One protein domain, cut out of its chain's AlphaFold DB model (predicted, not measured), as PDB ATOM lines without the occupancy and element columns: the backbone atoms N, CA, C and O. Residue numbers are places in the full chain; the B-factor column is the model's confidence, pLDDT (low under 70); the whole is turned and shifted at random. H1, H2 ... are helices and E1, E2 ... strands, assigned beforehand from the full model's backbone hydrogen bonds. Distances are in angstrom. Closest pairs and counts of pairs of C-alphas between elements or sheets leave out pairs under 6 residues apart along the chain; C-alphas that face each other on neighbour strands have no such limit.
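AT A GLANCE: This is residues 96 to 249 of the 387 residues of an uncharacterized protein of uncultured bacterium (UniProt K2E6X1). A large, twisted sheet of six strands and a small sheet of three form a sandwich, only partly face to face, with their strands running nearly along one another. The short helix H1 packs across the large sheet near E7 and E8, on the face turned away from the small sheet, and H2 sits beyond the edge strand E6. The printed part has 154 residues, with named elements in the order E1 E2 E3 E4 E5 E6 H1 H2 E7 E8 E9. Both sheets are antiparallel, in the orders E1 E2 E9 E8 E7 E6 and E3 E4 E5, and the class is mixed, helices and strands. The whole is compact, with a radius of gyration of the C-alphas of 14.9 A and spans of 43 by 36 by 29 A.

IN THESE COORDINATES: In the large sheet, E1 is residues 96 to 98, beginning at C-alpha 96 (144.520, 151.562, 174.040). E2 is residues 107 to 118, 27.8 A long, and bends by 71 degrees at residue 111. E9, residues 236 to 248, is 33.3 A long, bends by 56 degrees at residue 245 and ends at C-alpha 248 (120.884, 141.391, 174.978). E8 is residues 217 to 223, 19.1 A; E7 is residues 209 to 212; E6 is residues 164 to 167. The small sheet has E3, residues 122 to 127, 17.1 A; E4, residues 142 to 149, 22.5 A; and E5, residues 152 to 159, 23.1 A. H1 is residues 175 to 181, 10.0 A, and H2 is residues 186 to 195, 14.6 A.

HOW THE PARTS SIT: E2 and E9 are antiparallel, with N 114 and O 240 2.9 A apart. E9 and E8 form a hairpin, with N 222 and O 241 at 2.8 A. E7 and E8 form another, with N 211 and O 219 at 2.8 A; E7 E8 E9 is a meander, each strand the antiparallel neighbour of the one before. At the edges, N 96 and O 115 of E1 and E2 are 2.8 A apart, and N 166 and O 210 of E6 and E7 are 2.8 A apart. E3 E4 E5 is a second meander, with N 144 and O 125 at 2.8 A and N 145 and O 156 at 2.8 A. The two sheets' facing parts are 10.2 A centre to centre, their best planes 31 degrees apart. The closest C-alphas of E2 and E3, those of Leu 116 and Val 125, are 7.0 A apart. H1 is on the large sheet at a height of 8.7 A over it, over E7 and across the strands at 88 degrees to E7 on the local plane; its closest C-alphas to E7 are those of Cys 178 and Cys 210, 5.7 A. H2 only grazes this sheet with residues 188 to 193. H1 and H2 are apart. Each O i to N i+4 pair of H1 is within hydrogen-bond range, against 5 of 6 in H2.

THE WHOLE: The two C-alphas farthest apart, those of Gly 104 and Ser 150, are 48.8 A apart. The printed part has no cut. The long links are E3 to E4, H2 to E7 and E8 to E9. The mean pLDDT of the printed part is 78.1; 35 residues are under 70, among them residues 193 to 204.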
ATOM      1  N   LEU A  96     143.816 152.694 173.452       73.06
ATOM      2  CA  LEU A  96     144.520 151.562 174.040       73.06
ATOM      3  C   LEU A  96     143.541 150.788 174.913       73.06
ATOM      4  O   LEU A  96     143.027 151.311 175.898       73.06
ATOM      5  N   ILE A  97     143.290 149.535 174.553       73.69
ATOM      6  CA  ILE A  97     142.330 148.684 175.250       73.69
ATOM      7  C   ILE A  97     143.087 147.495 175.834       73.69
ATOM      8  O   ILE A  97     143.707 146.722 175.105       73.69
ATOM      9  N   SER A  98     143.035 147.350 177.155       71.25
ATOM     10  CA  SER A  98     143.548 146.184 177.867       71.25
ATOM     11  C   SER A  98     142.374 145.438 178.481       71.25
ATOM     12  O   SER A  98     141.768 145.903 179.445       71.25
ATOM     13  N   THR A  99     142.063 144.266 177.937       62.84
ATOM     14  CA  THR A  99     141.026 143.385 178.479       62.84
ATOM     15  C   THR A  99     141.613 142.020 178.793       62.84
ATOM     16  O   THR A  99     142.544 141.557 178.131       62.84
ATOM     17  N   VAL A 100     141.060 141.369 179.810       59.94
ATOM     18  CA  VAL A 100     141.203 139.925 179.995       59.94
ATOM     19  C   VAL A 100     139.915 139.314 179.470       59.94
ATOM     20  O   VAL A 100     138.837 139.848 179.739       59.94
ATOM     21  N   LYS A 101     140.009 138.231 178.692       60.69
ATOM     22  CA  LYS A 101     138.812 137.472 178.326       60.69
ATOM     23  C   LYS A 101     138.191 136.956 179.634       60.69
ATOM     24  O   LYS A 101     138.880 136.210 180.327       60.69
ATOM     25  N   PRO A 102     136.968 137.369 179.994       70.19
ATOM     26  CA  PRO A 102     136.360 136.939 181.243       70.19
ATOM     27  C   PRO A 102     136.076 135.434 181.217       70.19
ATOM     28  O   PRO A 102     135.818 134.858 180.156       70.19
ATOM     29  N   ASP A 103     136.137 134.802 182.388       60.81
ATOM     30  CA  ASP A 103     135.705 133.419 182.554       60.81
ATOM     31  C   ASP A 103     134.170 133.367 182.584       60.81
ATOM     32  O   ASP A 103     133.529 134.018 183.409       60.81
ATOM     33  N   GLY A 104     133.580 132.568 181.691       69.81
ATOM     34  CA  GLY A 104     132.130 132.376 181.587       69.81
ATOM     35  C   GLY A 104     131.456 133.188 180.477       69.81
ATOM     36  O   GLY A 104     132.084 133.976 179.779       69.81
ATOM     37  N   ASP A 105     130.151 132.960 180.312       82.56
ATOM     38  CA  ASP A 105     129.361 133.500 179.193       82.56
ATOM     39  C   ASP A 105     128.608 134.795 179.552       82.56
ATOM     40  O   ASP A 105     127.908 135.362 178.718       82.56
ATOM     41  N   GLU A 106     128.738 135.279 180.791       86.94
ATOM     42  CA  GLU A 106     128.006 136.450 181.300       86.94
ATOM     43  C   GLU A 106     128.506 137.775 180.702       86.94
ATOM     44  O   GLU A 106     127.718 138.701 180.495       86.94
ATOM     45  N   TYR A 107     129.801 137.856 180.392       89.25
ATOM     46  CA  TYR A 107     130.463 139.082 179.956       89.25
ATOM     47  C   TYR A 107     131.098 138.906 178.586       89.25
ATOM     48  O   TYR A 107     131.802 137.927 178.332       89.25
ATOM     49  N   LEU A 108     130.941 139.920 177.745       87.25
ATOM     50  CA  LEU A 108     131.756 140.064 176.549       87.25
ATOM     51  C   LEU A 108     133.129 140.633 176.925       87.25
ATOM     52  O   LEU A 108     134.169 140.126 176.501       87.25
ATOM     53  N   TYR A 109     133.117 141.631 177.811       87.31
ATOM     54  CA  TYR A 109     134.294 142.229 178.430       87.31
ATOM     55  C   TYR A 109     133.982 142.522 179.897       87.31
ATOM     56  O   TYR A 109     132.958 143.128 180.198       87.31
ATOM     57  N   GLN A 110     134.859 142.128 180.818       89.31
ATOM     58  CA  GLN A 110     134.688 142.427 182.240       89.31
ATOM     59  C   GLN A 110     135.849 143.287 182.726       89.31
ATOM     60  O   GLN A 110     137.005 142.884 182.603       89.31
ATOM     61  N   ASN A 111     135.538 144.461 183.283       86.88
ATOM     62  CA  ASN A 111     136.519 145.405 183.825       86.88
ATOM     63  C   ASN A 111     137.672 145.712 182.851       86.88
ATOM     64  O   ASN A 111     138.835 145.817 183.245       86.88
ATOM     65  N   ALA A 112     137.348 145.841 181.566       86.81
ATOM     66  CA  ALA A 112     138.275 146.250 180.530       86.81
ATOM     67  C   ALA A 112     138.824 147.641 180.841       86.81
ATOM     68  O   ALA A 112     138.068 148.597 180.994       86.81
ATOM     69  N   TYR A 113     140.145 147.766 180.905       85.06
ATOM     70  CA  TYR A 113     140.790 149.055 181.085       85.06
ATOM     71  C   TYR A 113     140.978 149.704 179.717       85.06
ATOM     72  O   TYR A 113     141.789 149.250 178.904       85.06
ATOM     73  N   VAL A 114     140.211 150.754 179.454       85.38
ATOM     74  CA  VAL A 114     140.239 151.490 178.191       85.38
ATOM     75  C   VAL A 114     140.895 152.834 178.441       85.38
ATOM     76  O   VAL A 114     140.523 153.562 179.351       85.38
ATOM     77  N   THR A 115     141.906 153.156 177.649       83.00
ATOM     78  CA  THR A 115     142.651 154.409 177.724       83.00
ATOM     79  C   THR A 115     142.579 155.103 176.379       83.00
ATOM     80  O   THR A 115     143.181 154.654 175.403       83.00
ATOM     81  N   LEU A 116     141.843 156.207 176.325       81.12
ATOM     82  CA  LEU A 116     141.804 157.056 175.140       81.12
ATOM     83  C   LEU A 116     143.006 157.981 175.168       81.12
ATOM     84  O   LEU A 116     143.295 158.566 176.211       81.12
ATOM     85  N   LYS A 117     143.696 158.109 174.038       77.81
ATOM     86  CA  LYS A 117     144.785 159.065 173.873       77.81
ATOM     87  C   LYS A 117     144.395 160.068 172.800       77.81
ATOM     88  O   LYS A 117     144.220 159.704 171.640       77.81
ATOM     89  N   LEU A 118     144.276 161.318 173.213       72.88
ATOM     90  CA  LEU A 118     143.645 162.384 172.455       72.88
ATOM     91  C   LEU A 118     144.604 163.569 172.299       72.88
ATOM     92  O   LEU A 118     145.349 163.893 173.220       72.88
ATOM     93  N   ASP A 119     144.595 164.217 171.140       70.50
ATOM     94  CA  ASP A 119     145.379 165.418 170.878       70.50
ATOM     95  C   ASP A 119     144.752 166.555 171.680       70.50
ATOM     96  O   ASP A 119     143.532 166.700 171.751       70.50
ATOM     97  N   SER A 120     145.610 167.361 172.288       68.31
ATOM     98  CA  SER A 120     145.236 168.532 173.065       68.31
ATOM     99  C   SER A 120     144.545 169.635 172.264       68.31
ATOM    100  O   SER A 120     144.028 170.552 172.887       68.31
ATOM    101  N   SER A 121     144.559 169.608 170.925       66.75
ATOM    102  CA  SER A 121     143.924 170.663 170.124       66.75
ATOM    103  C   SER A 121     142.502 170.347 169.673       66.75
ATOM    104  O   SER A 121     141.657 171.217 169.797       66.75
ATOM    105  N   ASN A 122     142.251 169.157 169.120       70.06
ATOM    106  CA  ASN A 122     140.956 168.693 168.599       70.06
ATOM    107  C   ASN A 122     141.085 167.205 168.259       70.06
ATOM    108  O   ASN A 122     142.082 166.813 167.645       70.06
ATOM    109  N   GLY A 123     140.095 166.381 168.591       71.12
ATOM    110  CA  GLY A 123     140.184 164.951 168.292       71.12
ATOM    111  C   GLY A 123     138.916 164.168 168.577       71.12
ATOM    112  O   GLY A 123     138.089 164.583 169.384       71.12
ATOM    113  N   VAL A 124     138.786 163.011 167.920       77.50
ATOM    114  CA  VAL A 124     137.731 162.036 168.215       77.50
ATOM    115  C   VAL A 124     138.288 160.644 168.402       77.50
ATOM    116  O   VAL A 124     139.186 160.213 167.677       77.50
ATOM    117  N   VAL A 125     137.702 159.933 169.361       79.94
ATOM    118  CA  VAL A 125     137.848 158.486 169.492       79.94
ATOM    119  C   VAL A 125     136.479 157.833 169.433       79.94
ATOM    120  O   VAL A 125     135.661 158.015 170.326       79.94
ATOM    121  N   PHE A 126     136.261 157.042 168.396       83.31
ATOM    122  CA  PHE A 126     135.170 156.086 168.283       83.31
ATOM    123  C   PHE A 126     135.491 154.810 169.073       83.31
ATOM    124  O   PHE A 126     136.651 154.377 169.095       83.31
ATOM    125  N   LEU A 127     134.481 154.215 169.707       86.50
ATOM    126  CA  LEU A 127     134.578 152.938 170.408       86.50
ATOM    127  C   LEU A 127     133.369 152.046 170.141       86.50
ATOM    128  O   LEU A 127     132.225 152.451 170.334       86.50
ATOM    129  N   ASN A 128     133.654 150.804 169.766       86.62
ATOM    130  CA  ASN A 128     132.692 149.722 169.635       86.62
ATOM    131  C   ASN A 128     132.779 148.820 170.874       86.62
ATOM    132  O   ASN A 128     133.800 148.170 171.127       86.62
ATOM    133  N   LEU A 129     131.713 148.818 171.665       89.31
ATOM    134  CA  LEU A 129     131.572 148.052 172.897       89.31
ATOM    135  C   LEU A 129     131.193 146.594 172.627       89.31
ATOM    136  O   LEU A 129     131.445 145.754 173.486       89.31
ATOM    137  N   ASP A 130     130.660 146.277 171.450       83.75
ATOM    138  CA  ASP A 130     130.361 144.908 171.012       83.75
ATOM    139  C   ASP A 130     131.560 144.227 170.329       83.75
ATOM    140  O   ASP A 130     131.708 143.003 170.341       83.75
ATOM    141  N   ASN A 131     132.477 145.004 169.761       83.44
ATOM    142  CA  ASN A 131     133.722 144.496 169.205       83.44
ATOM    143  C   ASN A 131     134.842 145.532 169.282       83.44
ATOM    144  O   ASN A 131     135.090 146.284 168.341       83.44
ATOM    145  N   ILE A 132     135.635 145.462 170.350       80.44
ATOM    146  CA  ILE A 132     136.761 146.380 170.592       80.44
ATOM    147  C   ILE A 132     137.853 146.368 169.508       80.44
ATOM    148  O   ILE A 132     138.740 147.222 169.524       80.44
ATOM    149  N   ASN A 133     137.853 145.388 168.593       77.12
ATOM    150  CA  ASN A 133     138.801 145.350 167.475       77.12
ATOM    151  C   ASN A 133     138.306 146.148 166.256       77.12
ATOM    152  O   ASN A 133     139.084 146.348 165.324       77.12
ATOM    153  N   ASP A 134     137.048 146.589 166.250       79.56
ATOM    154  CA  ASP A 134     136.405 147.312 165.154       79.56
ATOM    155  C   ASP A 134     135.770 148.612 165.653       79.56
ATOM    156  O   ASP A 134     134.554 148.779 165.706       79.56
ATOM    157  N   ASN A 135     136.639 149.558 165.998       79.00
ATOM    158  CA  ASN A 135     136.261 150.905 166.423       79.00
ATOM    159  C   ASN A 135     136.094 151.857 165.228       79.00
ATOM    160  O   ASN A 135     136.461 153.030 165.295       79.00
ATOM    161  N   SER A 136     135.635 151.343 164.084       74.06
ATOM    162  CA  SER A 136     135.331 152.195 162.941       74.06
ATOM    163  C   SER A 136     134.088 153.052 163.235       74.06
ATOM    164  O   SER A 136     133.214 152.625 163.997       74.06
ATOM    165  N   PRO A 137     133.953 154.246 162.629       68.75
ATOM    166  CA  PRO A 137     132.825 155.135 162.921       68.75
ATOM    167  C   PRO A 137     131.449 154.523 162.635       68.75
ATOM    168  O   PRO A 137     130.486 154.854 163.313       68.75
ATOM    169  N   ILE A 138     131.365 153.599 161.674       69.12
ATOM    170  CA  ILE A 138     130.123 152.908 161.285       69.12
ATOM    171  C   ILE A 138     129.697 151.791 162.247       69.12
ATOM    172  O   ILE A 138     128.542 151.384 162.214       69.12
ATOM    173  N   ASN A 139     130.619 151.290 163.073       70.50
ATOM    174  CA  ASN A 139     130.372 150.145 163.953       70.50
ATOM    175  C   ASN A 139     130.443 150.514 165.438       70.50
ATOM    176  O   ASN A 139     130.149 149.685 166.286       70.50
ATOM    177  N   SER A 140     130.840 151.744 165.763       78.06
ATOM    178  CA  SER A 140     131.043 152.177 167.145       78.06
ATOM    179  C   SER A 140     129.739 152.520 167.859       78.06
ATOM    180  O   SER A 140     128.807 153.042 167.254       78.06
ATOM    181  N   ASP A 141     129.685 152.283 169.161       80.81
ATOM    182  CA  ASP A 141     128.533 152.604 170.007       80.81
ATOM    183  C   ASP A 141     128.592 154.030 170.537       80.81
ATOM    184  O   ASP A 141     127.573 154.629 170.866       80.81
ATOM    185  N   PHE A 142     129.785 154.606 170.630       84.06
ATOM    186  CA  PHE A 142     129.921 156.012 170.962       84.06
ATOM    187  C   PHE A 142     131.206 156.606 170.414       84.06
ATOM    188  O   PHE A 142     132.147 155.904 170.026       84.06
ATOM    189  N   LEU A 143     131.244 157.931 170.434       84.25
ATOM    190  CA  LEU A 143     132.437 158.717 170.215       84.25
ATOM    191  C   LEU A 143     132.707 159.619 171.415       84.25
ATOM    192  O   LEU A 143     131.787 160.066 172.104       84.25
ATOM    193  N   VAL A 144     133.986 159.883 171.650       80.69
ATOM    194  CA  VAL A 144     134.456 160.943 172.537       80.69
ATOM    195  C   VAL A 144     135.024 162.048 171.668       80.69
ATOM    196  O   VAL A 144     135.984 161.801 170.940       80.69
ATOM    197  N   TYR A 145     134.425 163.232 171.734       77.62
ATOM    198  CA  TYR A 145     134.843 164.435 171.026       77.62
ATOM    199  C   TYR A 145     135.572 165.382 171.972       77.62
ATOM    200  O   TYR A 145     135.134 165.602 173.103       77.62
ATOM    201  N   ILE A 146     136.691 165.928 171.495       73.88
ATOM    202  CA  ILE A 146     137.413 167.008 172.153       73.88
ATOM    203  C   ILE A 146     137.472 168.214 171.248       73.88
ATOM    204  O   ILE A 146     137.929 168.112 170.106       73.88
ATOM    205  N   ASP A 147     137.128 169.354 171.832       72.25
ATOM    206  CA  ASP A 147     137.388 170.666 171.267       72.25
ATOM    207  C   ASP A 147     138.225 171.487 172.248       72.25
ATOM    208  O   ASP A 147     137.977 171.515 173.450       72.25
ATOM    209  N   THR A 148     139.294 172.109 171.759       71.25
ATOM    210  CA  THR A 148     140.079 173.048 172.563       71.25
ATOM    211  C   THR A 148     140.002 174.425 171.943       71.25
ATOM    212  O   THR A 148     140.712 174.769 170.997       71.25
ATOM    213  N   GLY A 149     139.137 175.241 172.538       67.00
ATOM    214  CA  GLY A 149     138.922 176.625 172.154       67.00
ATOM    215  C   GLY A 149     139.524 177.618 173.145       67.00
ATOM    216  O   GLY A 149     140.148 177.280 174.152       67.00
ATOM    217  N   SER A 150     139.257 178.901 172.907       60.53
ATOM    218  CA  SER A 150     139.676 179.989 173.802       60.53
ATOM    219  C   SER A 150     139.066 179.918 175.208       60.53
ATOM    220  O   SER A 150     139.499 180.655 176.092       60.53
ATOM    221  N   MET A 151     138.045 179.081 175.413       63.50
ATOM    222  CA  MET A 151     137.365 178.889 176.699       63.50
ATOM    223  C   MET A 151     137.863 177.668 177.487       63.50
ATOM    224  O   MET A 151     137.390 177.446 178.599       63.50
ATOM    225  N   GLY A 152     138.832 176.922 176.951       69.94
ATOM    226  CA  GLY A 152     139.351 175.691 177.544       69.94
ATOM    227  C   GLY A 152     139.110 174.473 176.657       69.94
ATOM    228  O   GLY A 152     138.626 174.596 175.531       69.94
ATOM    229  N   THR A 153     139.483 173.310 177.185       72.12
ATOM    230  CA  THR A 153     139.268 172.010 176.548       72.12
ATOM    231  C   THR A 153     137.952 171.416 177.025       72.12
ATOM    232  O   THR A 153     137.664 171.401 178.221       72.12
ATOM    233  N   THR A 154     137.172 170.926 176.077       71.88
ATOM    234  CA  THR A 154     135.855 170.337 176.258       71.88
ATOM    235  C   THR A 154     135.874 168.861 175.874       71.88
ATOM    236  O   THR A 154     136.573 168.475 174.945       71.88
ATOM    237  N   PHE A 155     135.120 168.032 176.597       73.44
ATOM    238  CA  PHE A 155     135.009 166.588 176.408       73.44
ATOM    239  C   PHE A 155     133.546 166.161 176.334       73.44
ATOM    240  O   PHE A 155     132.791 166.248 177.308       73.44
ATOM    241  N   GLU A 156     133.155 165.626 175.191       75.38
ATOM    242  CA  GLU A 156     131.770 165.261 174.919       75.38
ATOM    243  C   GLU A 156     131.693 163.782 174.560       75.38
ATOM    244  O   GLU A 156     132.472 163.288 173.748       75.38
ATOM    245  N   ILE A 157     130.762 163.059 175.186       78.94
ATOM    246  CA  ILE A 157     130.465 161.668 174.839       78.94
ATOM    247  C   ILE A 157     129.149 161.651 174.078       78.94
ATOM    248  O   ILE A 157     128.118 162.056 174.619       78.94
ATOM    249  N   TYR A 158     129.182 161.122 172.859       76.50
ATOM    250  CA  TYR A 158     128.005 160.998 172.015       76.50
ATOM    251  C   TYR A 158     127.767 159.544 171.627       76.50
ATOM    252  O   TYR A 158     128.685 158.916 171.097       76.50
ATOM    253  N   PRO A 159     126.563 158.994 171.857       77.25
ATOM    254  CA  PRO A 159     126.221 157.699 171.300       77.25
ATOM    255  C   PRO A 159     126.220 157.757 169.765       77.25
ATOM    256  O   PRO A 159     125.881 158.778 169.165       77.25
ATOM    257  N   THR A 160     126.594 156.654 169.126       69.12
ATOM    258  CA  THR A 160     126.633 156.497 167.667       69.12
ATOM    259  C   THR A 160     125.935 155.210 167.244       69.12
ATOM    260  O   THR A 160     125.695 154.324 168.056       69.12
ATOM    261  N   ASN A 161     125.584 155.106 165.958       70.31
ATOM    262  CA  ASN A 161     125.006 153.896 165.358       70.31
ATOM    263  C   ASN A 161     123.822 153.307 166.142       70.31
ATOM    264  O   ASN A 161     123.716 152.095 166.270       70.31
ATOM    265  N   TYR A 162     122.918 154.166 166.628       70.81
ATOM    266  CA  TYR A 162     121.715 153.797 167.392       70.81
ATOM    267  C   TYR A 162     121.953 153.237 168.797       70.81
ATOM    268  O   TYR A 162     120.995 152.826 169.456       70.81
ATOM    269  N   ALA A 163     123.189 153.257 169.290       76.69
ATOM    270  CA  ALA A 163     123.422 153.084 170.710       76.69
ATOM    271  C   ALA A 163     122.760 154.224 171.499       76.69
ATOM    272  O   ALA A 163     122.450 155.295 170.970       76.69
ATOM    273  N   ARG A 164     122.538 153.995 172.789       84.06
ATOM    274  CA  ARG A 164     121.933 154.965 173.709       84.06
ATOM    275  C   ARG A 164     122.783 155.067 174.957       84.06
ATOM    276  O   ARG A 164     123.386 154.075 175.370       84.06
ATOM    277  N   ASN A 165     122.804 156.236 175.586       86.81
ATOM    278  CA  ASN A 165     123.542 156.446 176.823       86.81
ATOM    279  C   ASN A 165     122.650 156.966 177.950       86.81
ATOM    280  O   ASN A 165     121.626 157.606 177.726       86.81
ATOM    281  N   TYR A 166     123.079 156.692 179.176       87.25
ATOM    282  CA  TYR A 166     122.542 157.283 180.388       87.25
ATOM    283  C   TYR A 166     123.686 157.734 181.286       87.25
ATOM    284  O   TYR A 166     124.567 156.942 181.635       87.25
ATOM    285  N   TYR A 167     123.673 159.007 181.663       87.12
ATOM    286  CA  TYR A 167     124.629 159.572 182.606       87.12
ATOM    287  C   TYR A 167     124.068 159.492 184.033       87.12
ATOM    288  O   TYR A 167     122.981 159.989 184.317       87.12
ATOM    289  N   SER A 168     124.800 158.822 184.929       84.31
ATOM    290  CA  SER A 168     124.239 158.352 186.205       84.31
ATOM    291  C   SER A 168     124.365 159.306 187.393       84.31
ATOM    292  O   SER A 168     123.821 159.005 188.456       84.31
ATOM    293  N   ASP A 169     125.160 160.376 187.277       82.75
ATOM    294  CA  ASP A 169     125.613 161.226 188.395       82.75
ATOM    295  C   ASP A 169     126.315 160.489 189.560       82.75
ATOM    296  O   ASP A 169     126.678 161.086 190.577       82.75
ATOM    297  N   LYS A 170     126.563 159.183 189.421       87.25
ATOM    298  CA  LYS A 170     127.223 158.332 190.418       87.25
ATOM    299  C   LYS A 170     128.642 158.016 189.972       87.25
ATOM    300  O   LYS A 170     128.920 157.904 188.788       87.25
ATOM    301  N   LYS A 171     129.555 157.804 190.925       87.31
ATOM    302  CA  LYS A 171     130.951 157.423 190.619       87.31
ATOM    303  C   LYS A 171     131.087 156.042 189.997       87.31
ATOM    304  O   LYS A 171     132.018 155.803 189.240       87.31
ATOM    305  N   MET A 172     130.193 155.134 190.362       90.50
ATOM    306  CA  MET A 172     130.200 153.769 189.871       90.50
ATOM    307  C   MET A 172     128.772 153.318 189.621       90.50
ATOM    308  O   MET A 172     127.863 153.664 190.380       90.50
ATOM    309  N   MET A 173     128.618 152.514 188.582       93.75
ATOM    310  CA  MET A 173     127.405 151.792 188.245       93.75
ATOM    311  C   MET A 173     127.730 150.303 188.091       93.75
ATOM    312  O   MET A 173     128.886 149.911 187.910       93.75
ATOM    313  N   ASP A 174     126.692 149.482 188.173       93.62
ATOM    314  CA  ASP A 174     126.708 148.061 187.844       93.62
ATOM    315  C   ASP A 174     125.523 147.735 186.921       93.62
ATOM    316  O   ASP A 174     124.698 148.604 186.627       93.62
ATOM    317  N   TYR A 175     125.434 146.483 186.465       92.56
ATOM    318  CA  TYR A 175     124.355 146.030 185.584       92.56
ATOM    319  C   TYR A 175     122.962 146.398 186.093       92.56
ATOM    320  O   TYR A 175     122.169 146.976 185.357       92.56
ATOM    321  N   ASN A 176     122.659 146.050 187.346       92.00
ATOM    322  CA  ASN A 176     121.315 146.178 187.898       92.00
ATOM    323  C   ASN A 176     120.938 147.646 188.061       92.00
ATOM    324  O   ASN A 176     119.840 148.046 187.680       92.00
ATOM    325  N   THR A 177     121.868 148.457 188.563       92.81
ATOM    326  CA  THR A 177     121.661 149.894 188.732       92.81
ATOM    327  C   THR A 177     121.488 150.571 187.378       92.81
ATOM    328  O   THR A 177     120.622 151.437 187.241       92.81
ATOM    329  N   CYS A 178     122.267 150.165 186.367       92.00
ATOM    330  CA  CYS A 178     122.077 150.632 184.999       92.00
ATOM    331  C   CYS A 178     120.707 150.232 184.474       92.00
ATOM    332  O   CYS A 178     119.956 151.105 184.077       92.00
ATOM    333  N   LEU A 179     120.332 148.957 184.541       89.44
ATOM    334  CA  LEU A 179     119.046 148.469 184.046       89.44
ATOM    335  C   LEU A 179     117.842 149.158 184.716       89.44
ATOM    336  O   LEU A 179     116.828 149.412 184.068       89.44
ATOM    337  N   GLU A 180     117.942 149.455 186.011       89.06
ATOM    338  CA  GLU A 180     116.897 150.152 186.760       89.06
ATOM    339  C   GLU A 180     116.771 151.623 186.346       89.06
ATOM    340  O   GLU A 180     115.650 152.108 186.186       89.06
ATOM    341  N   SER A 181     117.910 152.298 186.159       86.88
ATOM    342  CA  SER A 181     117.984 153.747 185.919       86.88
ATOM    343  C   SER A 181     117.953 154.126 184.435       86.88
ATOM    344  O   SER A 181     117.741 155.293 184.117       86.88
ATOM    345  N   PHE A 182     118.195 153.173 183.530       87.56
ATOM    346  CA  PHE A 182     118.280 153.438 182.097       87.56
ATOM    347  C   PHE A 182     116.925 153.919 181.563       87.56
ATOM    348  O   PHE A 182     115.915 153.267 181.847       87.56
ATOM    349  N   PRO A 183     116.885 154.992 180.753       80.31
ATOM    350  CA  PRO A 183     115.654 155.496 180.165       80.31
ATOM    351  C   PRO A 183     114.914 154.444 179.337       80.31
ATOM    352  O   PRO A 183     115.438 153.919 178.348       80.31
ATOM    353  N   LYS A 184     113.667 154.168 179.712       76.69
ATOM    354  CA  LYS A 184     112.790 153.163 179.090       76.69
ATOM    355  C   LYS A 184     111.884 153.742 178.011       76.69
ATOM    356  O   LYS A 184     111.254 152.987 177.270       76.69
ATOM    357  N   THR A 185     111.805 155.067 177.942       67.12
ATOM    358  CA  THR A 185     110.989 155.828 176.991       67.12
ATOM    359  C   THR A 185     111.802 156.980 176.400       67.12
ATOM    360  O   THR A 185     112.804 157.395 176.987       67.12
ATOM    361  N   SER A 186     111.351 157.524 175.266       62.53
ATOM    362  CA  SER A 186     111.917 158.746 174.676       62.53
ATOM    363  C   SER A 186     111.876 159.927 175.646       62.53
ATOM    364  O   SER A 186     112.810 160.712 175.678       62.53
ATOM    365  N   ILE A 187     110.837 160.037 176.476       61.12
ATOM    366  CA  ILE A 187     110.693 161.136 177.443       61.12
ATOM    367  C   ILE A 187     111.731 161.042 178.551       61.12
ATOM    368  O   ILE A 187     112.362 162.036 178.891       61.12
ATOM    369  N   GLU A 188     111.917 159.851 179.124       71.00
ATOM    370  CA  GLU A 188     112.957 159.635 180.137       71.00
ATOM    371  C   GLU A 188     114.349 159.937 179.559       71.00
ATOM    372  O   GLU A 188     115.221 160.449 180.262       71.00
ATOM    373  N   GLU A 189     114.542 159.667 178.267       72.88
ATOM    374  CA  GLU A 189     115.777 159.948 177.541       72.88
ATOM    375  C   GLU A 189     115.950 161.439 177.225       72.88
ATOM    376  O   GLU A 189     117.043 161.965 177.383       72.88
ATOM    377  N   SER A 190     114.897 162.165 176.861       68.25
ATOM    378  CA  SER A 190     114.961 163.622 176.698       68.25
ATOM    379  C   SER A 190     115.179 164.327 178.039       68.25
ATOM    380  O   SER A 190     116.020 165.219 178.150       68.25
ATOM    381  N   ALA A 191     114.492 163.885 179.095       68.00
ATOM    382  CA  ALA A 191     114.572 164.478 180.428       68.00
ATOM    383  C   ALA A 191     115.970 164.361 181.051       68.00
ATOM    384  O   ALA A 191     116.381 165.247 181.808       68.00
ATOM    385  N   GLN A 192     116.737 163.305 180.748       74.50
ATOM    386  CA  GLN A 192     118.133 163.267 181.195       74.50
ATOM    387  C   GLN A 192     118.964 164.378 180.547       74.50
ATOM    388  O   GLN A 192     119.778 164.961 181.247       74.50
ATOM    389  N   TYR A 193     118.728 164.740 179.283       69.56
ATOM    390  CA  TYR A 193     119.459 165.824 178.619       69.56
ATOM    391  C   TYR A 193     119.014 167.215 179.087       69.56
ATOM    392  O   TYR A 193     119.736 168.185 178.905       69.56
ATOM    393  N   GLU A 194     117.856 167.354 179.728       66.00
ATOM    394  CA  GLU A 194     117.485 168.614 180.385       66.00
ATOM    395  C   GLU A 194     118.184 168.786 181.738       66.00
ATOM    396  O   GLU A 194     118.663 169.871 182.067       66.00
ATOM    397  N   ASN A 195     118.244 167.709 182.528       64.50
ATOM    398  CA  ASN A 195     118.858 167.715 183.861       64.50
ATOM    399  C   ASN A 195     120.386 167.671 183.792       64.50
ATOM    400  O   ASN A 195     121.078 168.298 184.591       64.50
ATOM    401  N   ASN A 196     120.884 166.936 182.808       65.44
ATOM    402  CA  ASN A 196     122.277 166.722 182.487       65.44
ATOM    403  C   ASN A 196     122.465 167.082 181.008       65.44
ATOM    404  O   ASN A 196     122.668 166.190 180.178       65.44
ATOM    405  N   PRO A 197     122.384 168.383 180.658       58.59
ATOM    406  CA  PRO A 197     122.656 168.824 179.299       58.59
ATOM    407  C   PRO A 197     124.016 168.300 178.866       58.59
ATOM    408  O   PRO A 197     124.912 168.279 179.711       58.59
ATOM    409  N   PRO A 198     124.189 167.889 177.596       54.84
ATOM    410  CA  PRO A 198     125.478 167.506 177.029       54.84
ATOM    411  C   PRO A 198     126.379 168.747 176.968       54.84
ATOM    412  O   PRO A 198     126.694 169.281 175.913       54.84
ATOM    413  N   ILE A 199     126.712 169.283 178.137       46.97
ATOM    414  CA  ILE A 199     127.716 170.291 178.345       46.97
ATOM    415  C   ILE A 199     129.029 169.517 178.370       46.97
ATOM    416  O   ILE A 199     129.124 168.481 179.037       46.97
ATOM    417  N   PRO A 200     130.056 170.043 177.712       53.56
ATOM    418  CA  PRO A 200     131.343 169.392 177.510       53.56
ATOM    419  C   PRO A 200     132.194 168.994 178.734       53.56
ATOM    420  O   PRO A 200     133.389 168.761 178.601       53.56
ATOM    421  N   ILE A 201     131.664 168.978 179.953       51.69
ATOM    422  CA  ILE A 201     132.472 168.855 181.182       51.69
ATOM    423  C   ILE A 201     132.148 167.548 181.933       51.69
ATOM    424  O   ILE A 201     132.599 167.319 183.052       51.69
ATOM    425  N   MET A 202     131.355 166.644 181.346       61.38
ATOM    426  CA  MET A 202     130.865 165.478 182.090       61.38
ATOM    427  C   MET A 202     131.902 164.365 182.276       61.38
ATOM    428  O   MET A 202     131.865 163.694 183.307       61.38
ATOM    429  N   ILE A 203     132.879 164.221 181.372       66.06
ATOM    430  CA  ILE A 203     134.011 163.291 181.560       66.06
ATOM    431  C   ILE A 203     134.790 163.642 182.839       66.06
ATOM    432  O   ILE A 203     135.133 162.760 183.629       66.06
ATOM    433  N   ASP A 204     134.980 164.934 183.097       64.56
ATOM    434  CA  ASP A 204     135.798 165.467 184.196       64.56
ATOM    435  C   ASP A 204     135.179 165.213 185.562       64.56
ATOM    436  O   ASP A 204     135.878 165.151 186.577       64.56
ATOM    437  N   THR A 205     133.859 165.023 185.597       73.00
ATOM    438  CA  THR A 205     133.172 164.641 186.827       73.00
ATOM    439  C   THR A 205     133.693 163.302 187.337       73.00
ATOM    440  O   THR A 205     133.685 163.074 188.546       73.00
ATOM    441  N   GLY A 206     134.169 162.411 186.461       77.38
ATOM    442  CA  GLY A 206     134.518 161.041 186.820       77.38
ATOM    443  C   GLY A 206     133.302 160.224 187.267       77.38
ATOM    444  O   GLY A 206     133.450 159.306 188.071       77.38
ATOM    445  N   ASN A 207     132.101 160.602 186.829       86.31
ATOM    446  CA  ASN A 207     130.877 159.841 187.058       86.31
ATOM    447  C   ASN A 207     130.661 158.820 185.932       86.31
ATOM    448  O   ASN A 207     131.151 158.979 184.818       86.31
ATOM    449  N   ALA A 208     129.947 157.747 186.245       90.12
ATOM    450  CA  ALA A 208     129.760 156.596 185.387       90.12
ATOM    451  C   ALA A 208     128.623 156.789 184.378       90.12
ATOM    452  O   ALA A 208     127.631 157.481 184.642       90.12
ATOM    453  N   TYR A 209     128.749 156.086 183.258       91.19
ATOM    454  CA  TYR A 209     127.749 155.997 182.205       91.19
ATOM    455  C   TYR A 209     127.239 154.566 182.069       91.19
ATOM    456  O   TYR A 209     127.985 153.599 182.237       91.19
ATOM    457  N   CYS A 210     125.973 154.449 181.699       92.50
ATOM    458  CA  CYS A 210     125.402 153.227 181.163       92.50
ATOM    459  C   CYS A 210     125.215 153.405 179.659       92.50
ATOM    460  O   CYS A 210     124.814 154.478 179.211       92.50
ATOM    461  N   PHE A 211     125.464 152.354 178.893       91.06
ATOM    462  CA  PHE A 211     125.255 152.317 177.454       91.06
ATOM    463  C   PHE A 211     124.394 151.119 177.089       91.06
ATOM    464  O   PHE A 211     124.607 150.020 177.591       91.06
ATOM    465  N   LEU A 212     123.442 151.336 176.194       89.88
ATOM    466  CA  LEU A 212     122.804 150.268 175.445       89.88
ATOM    467  C   LEU A 212     123.434 150.276 174.057       89.88
ATOM    468  O   LEU A 212     123.273 151.259 173.333       89.88
ATOM    469  N   THR A 213     124.188 149.231 173.728       87.50
ATOM    470  CA  THR A 213     124.882 149.121 172.440       87.50
ATOM    471  C   THR A 213     123.896 148.944 171.293       87.50
ATOM    472  O   THR A 213     122.715 148.634 171.503       87.50
ATOM    473  N   ASN A 214     124.369 149.118 170.066       76.25
ATOM    474  CA  ASN A 214     123.551 148.922 168.872       76.25
ATOM    475  C   ASN A 214     123.119 147.457 168.657       76.25
ATOM    476  O   ASN A 214     122.074 147.213 168.053       76.25
ATOM    477  N   GLU A 215     123.848 146.480 169.208       79.44
ATOM    478  CA  GLU A 215     123.419 145.076 169.280       79.44
ATOM    479  C   GLU A 215     122.528 144.775 170.503       79.44
ATOM    480  O   GLU A 215     122.131 143.629 170.734       79.44
ATOM    481  N   GLY A 216     122.177 145.795 171.291       81.94
ATOM    482  CA  GLY A 216     121.252 145.694 172.416       81.94
ATOM    483  C   GLY A 216     121.877 145.158 173.701       81.94
ATOM    484  O   GLY A 216     121.146 144.666 174.565       81.94
ATOM    485  N   ARG A 217     123.202 145.223 173.865       89.12
ATOM    486  CA  ARG A 217     123.879 144.824 175.109       89.12
ATOM    487  C   ARG A 217     123.959 145.990 176.079       89.12
ATOM    488  O   ARG A 217     124.157 147.134 175.686       89.12
ATOM    489  N   MET A 218     123.819 145.698 177.368       92.56
ATOM    490  CA  MET A 218     124.108 146.694 178.397       92.56
ATOM    491  C   MET A 218     125.620 146.770 178.600       92.56
ATOM    492  O   MET A 218     126.293 145.749 178.754       92.56
ATOM    493  N   ALA A 219     126.138 147.984 178.659       93.88
ATOM    494  CA  ALA A 219     127.511 148.286 178.987       93.88
ATOM    495  C   ALA A 219     127.570 149.329 180.103       93.88
ATOM    496  O   ALA A 219     126.745 150.236 180.200       93.88
ATOM    497  N   VAL A 220     128.566 149.184 180.961       94.31
ATOM    498  CA  VAL A 220     128.841 150.066 182.088       94.31
ATOM    499  C   VAL A 220     130.218 150.662 181.874       94.31
ATOM    500  O   VAL A 220     131.196 149.927 181.725       94.31
ATOM    501  N   ILE A 221     130.296 151.987 181.889       92.00
ATOM    502  CA  ILE A 221     131.545 152.734 181.790       92.00
ATOM    503  C   ILE A 221     131.748 153.472 183.107       92.00
ATOM    504  O   ILE A 221     131.130 154.503 183.370       92.00
ATOM    505  N   ASN A 222     132.625 152.935 183.945       90.69
ATOM    506  CA  ASN A 222     133.035 153.563 185.191       90.69
ATOM    507  C   ASN A 222     134.273 154.423 184.926       90.69
ATOM    508  O   ASN A 222     135.357 153.916 184.631       90.69
ATOM    509  N   MET A 223     134.102 155.737 185.022       85.69
ATOM    510  CA  MET A 223     135.188 156.690 184.820       85.69
ATOM    511  C   MET A 223     136.161 156.641 185.998       85.69
ATOM    512  O   MET A 223     135.756 156.546 187.158       85.69
ATOM    513  N   ILE A 224     137.461 156.728 185.720       81.94
ATOM    514  CA  ILE A 224     138.461 156.791 186.788       81.94
ATOM    515  C   ILE A 224     138.527 158.236 187.304       81.94
ATOM    516  O   ILE A 224     138.642 159.156 186.494       81.94
ATOM    517  N   PRO A 225     138.444 158.486 188.623       66.50
ATOM    518  CA  PRO A 225     138.534 159.840 189.169       66.50
ATOM    519  C   PRO A 225     139.852 160.532 188.791       66.50
ATOM    520  O   PRO A 225     140.905 159.897 188.821       66.50
ATOM    521  N   ASN A 226     139.805 161.839 188.498       63.97
ATOM    522  CA  ASN A 226     140.959 162.626 188.027       63.97
ATOM    523  C   ASN A 226     141.605 162.038 186.756       63.97
ATOM    524  O   ASN A 226     142.826 162.030 186.615       63.97
ATOM    525  N   SER A 227     140.776 161.503 185.856       60.84
ATOM    526  CA  SER A 227     141.192 160.732 184.679       60.84
ATOM    527  C   SER A 227     141.976 161.541 183.659       60.84
ATOM    528  O   SER A 227     142.716 160.938 182.897       60.84
ATOM    529  N   GLN A 228     141.859 162.868 183.638       65.00
ATOM    530  CA  GLN A 228     142.646 163.690 182.728       65.00
ATOM    531  C   GLN A 228     144.121 163.677 183.130       65.00
ATOM    532  O   GLN A 228     144.564 164.418 184.011       65.00
ATOM    533  N   LEU A 229     144.900 162.841 182.456       70.50
ATOM    534  CA  LEU A 229     146.352 162.861 182.553       70.50
ATOM    535  C   LEU A 229     146.900 163.454 181.260       70.50
ATOM    536  O   LEU A 229     146.419 163.129 180.183       70.50
ATOM    537  N   GLN A 230     147.916 164.307 181.346       76.12
ATOM    538  CA  GLN A 230     148.699 164.668 180.168       76.12
ATOM    539  C   GLN A 230     149.899 163.738 180.068       76.12
ATOM    540  O   GLN A 230     150.600 163.506 181.057       76.12
ATOM    541  N   ASP A 231     150.134 163.192 178.881       76.69
ATOM    542  CA  ASP A 231     151.363 162.460 178.611       76.69
ATOM    543  C   ASP A 231     152.545 163.405 178.354       76.69
ATOM    544  O   ASP A 231     152.411 164.626 178.267       76.69
ATOM    545  N   ASN A 232     153.738 162.829 178.205       76.94
ATOM    546  CA  ASN A 232     154.968 163.593 177.979       76.94
ATOM    547  C   ASN A 232     154.986 164.359 176.641       76.94
ATOM    548  O   ASN A 232     155.901 165.145 176.402       76.94
ATOM    549  N   GLN A 233     154.031 164.092 175.751       77.81
ATOM    550  CA  GLN A 233     153.850 164.770 174.473       77.81
ATOM    551  C   GLN A 233     152.699 165.792 174.518       77.81
ATOM    552  O   GLN A 233     152.414 166.409 173.498       77.81
ATOM    553  N   GLY A 234     152.066 165.990 175.680       76.25
ATOM    554  CA  GLY A 234     150.938 166.904 175.861       76.25
ATOM    555  C   GLY A 234     149.588 166.332 175.430       76.25
ATOM    556  O   GLY A 234     148.599 167.055 175.485       76.25
ATOM    557  N   ASN A 235     149.511 165.055 175.033       78.25
ATOM    558  CA  ASN A 235     148.233 164.419 174.708       78.25
ATOM    559  C   ASN A 235     147.431 164.184 175.980       78.25
ATOM    560  O   ASN A 235     147.985 163.812 177.018       78.25
ATOM    561  N   ILE A 236     146.119 164.322 175.866       77.88
ATOM    562  CA  ILE A 236     145.191 164.041 176.946       77.88
ATOM    563  C   ILE A 236     144.891 162.546 176.954       77.88
ATOM    564  O   ILE A 236     144.530 161.946 175.943       77.88
ATOM    565  N   ILE A 237     145.069 161.937 178.114       80.19
ATOM    566  CA  ILE A 237     144.759 160.548 178.391       80.19
ATOM    567  C   ILE A 237     143.470 160.525 179.205       80.19
ATOM    568  O   ILE A 237     143.392 161.194 180.231       80.19
ATOM    569  N   VAL A 238     142.492 159.726 178.772       80.44
ATOM    570  CA  VAL A 238     141.235 159.491 179.499       80.44
ATOM    571  C   VAL A 238     141.081 157.988 179.749       80.44
ATOM    572  O   VAL A 238     140.689 157.249 178.840       80.44
ATOM    573  N   PRO A 239     141.431 157.494 180.949       83.94
ATOM    574  CA  PRO A 239     141.216 156.115 181.328       83.94
ATOM    575  C   PRO A 239     139.815 155.889 181.914       83.94
ATOM    576  O   PRO A 239     139.305 156.671 182.721       83.94
ATOM    577  N   MET A 240     139.221 154.761 181.546       87.38
ATOM    578  CA  MET A 240     137.917 154.297 182.006       87.38
ATOM    579  C   MET A 240     137.926 152.773 182.177       87.38
ATOM    580  O   MET A 240     138.721 152.063 181.554       87.38
ATOM    581  N   VAL A 241     137.025 152.271 183.015       89.88
ATOM    582  CA  VAL A 241     136.784 150.839 183.198       89.88
ATOM    583  C   VAL A 241     135.461 150.483 182.536       89.88
ATOM    584  O   VAL A 241     134.414 151.001 182.918       89.88
ATOM    585  N   VAL A 242     135.515 149.595 181.550       91.12
ATOM    586  CA  VAL A 242     134.374 149.189 180.732       91.12
ATOM    587  C   VAL A 242     133.991 147.748 181.047       91.12
ATOM    588  O   VAL A 242     134.826 146.844 181.013       91.12
ATOM    589  N   THR A 243     132.713 147.514 181.309       92.75
ATOM    590  CA  THR A 243     132.142 146.172 181.447       92.75
ATOM    591  C   THR A 243     130.963 146.045 180.496       92.75
ATOM    592  O   THR A 243     130.045 146.855 180.553       92.75
ATOM    593  N   VAL A 244     130.981 145.035 179.628       92.31
ATOM    594  CA  VAL A 244     129.936 144.760 178.633       92.31
ATOM    595  C   VAL A 244     129.359 143.381 178.898       92.31
ATOM    596  O   VAL A 244     130.088 142.386 178.945       92.31
ATOM    597  N   TYR A 245     128.047 143.329 179.079       91.94
ATOM    598  CA  TYR A 245     127.318 142.112 179.412       91.94
ATOM    599  C   TYR A 245     126.893 141.394 178.132       91.94
ATOM    600  O   TYR A 245     126.388 142.026 177.212       91.94
ATOM    601  N   SER A 246     127.068 140.074 178.066       89.44
ATOM    602  CA  SER A 246     126.762 139.280 176.863       89.44
ATOM    603  C   SER A 246     125.272 139.249 176.524       89.44
ATOM    604  O   SER A 246     124.905 139.080 175.360       89.44
ATOM    605  N   ASN A 247     124.417 139.379 177.543       86.38
ATOM    606  CA  ASN A 247     122.971 139.314 177.389       86.38
ATOM    607  C   ASN A 247     122.437 140.561 176.684       86.38
ATOM    608  O   ASN A 247     122.673 141.690 177.113       86.38
ATOM    609  N   THR A 248     121.638 140.334 175.647       83.88
ATOM    610  CA  THR A 248     120.884 141.391 174.978       83.88
ATOM    611  C   THR A 248     119.643 141.740 175.791       83.88
ATOM    612  O   THR A 248     118.869 140.861 176.191       83.88
ATOM    613  N   VAL A 249     119.417 143.028 176.020       78.44
ATOM    614  CA  VAL A 249     118.246 143.529 176.733       78.44
ATOM    615  C   VAL A 249     117.185 143.937 175.712       78.44
ATOM    616  O   VAL A 249     117.192 145.037 175.176       78.44
TER     617      VAL A 249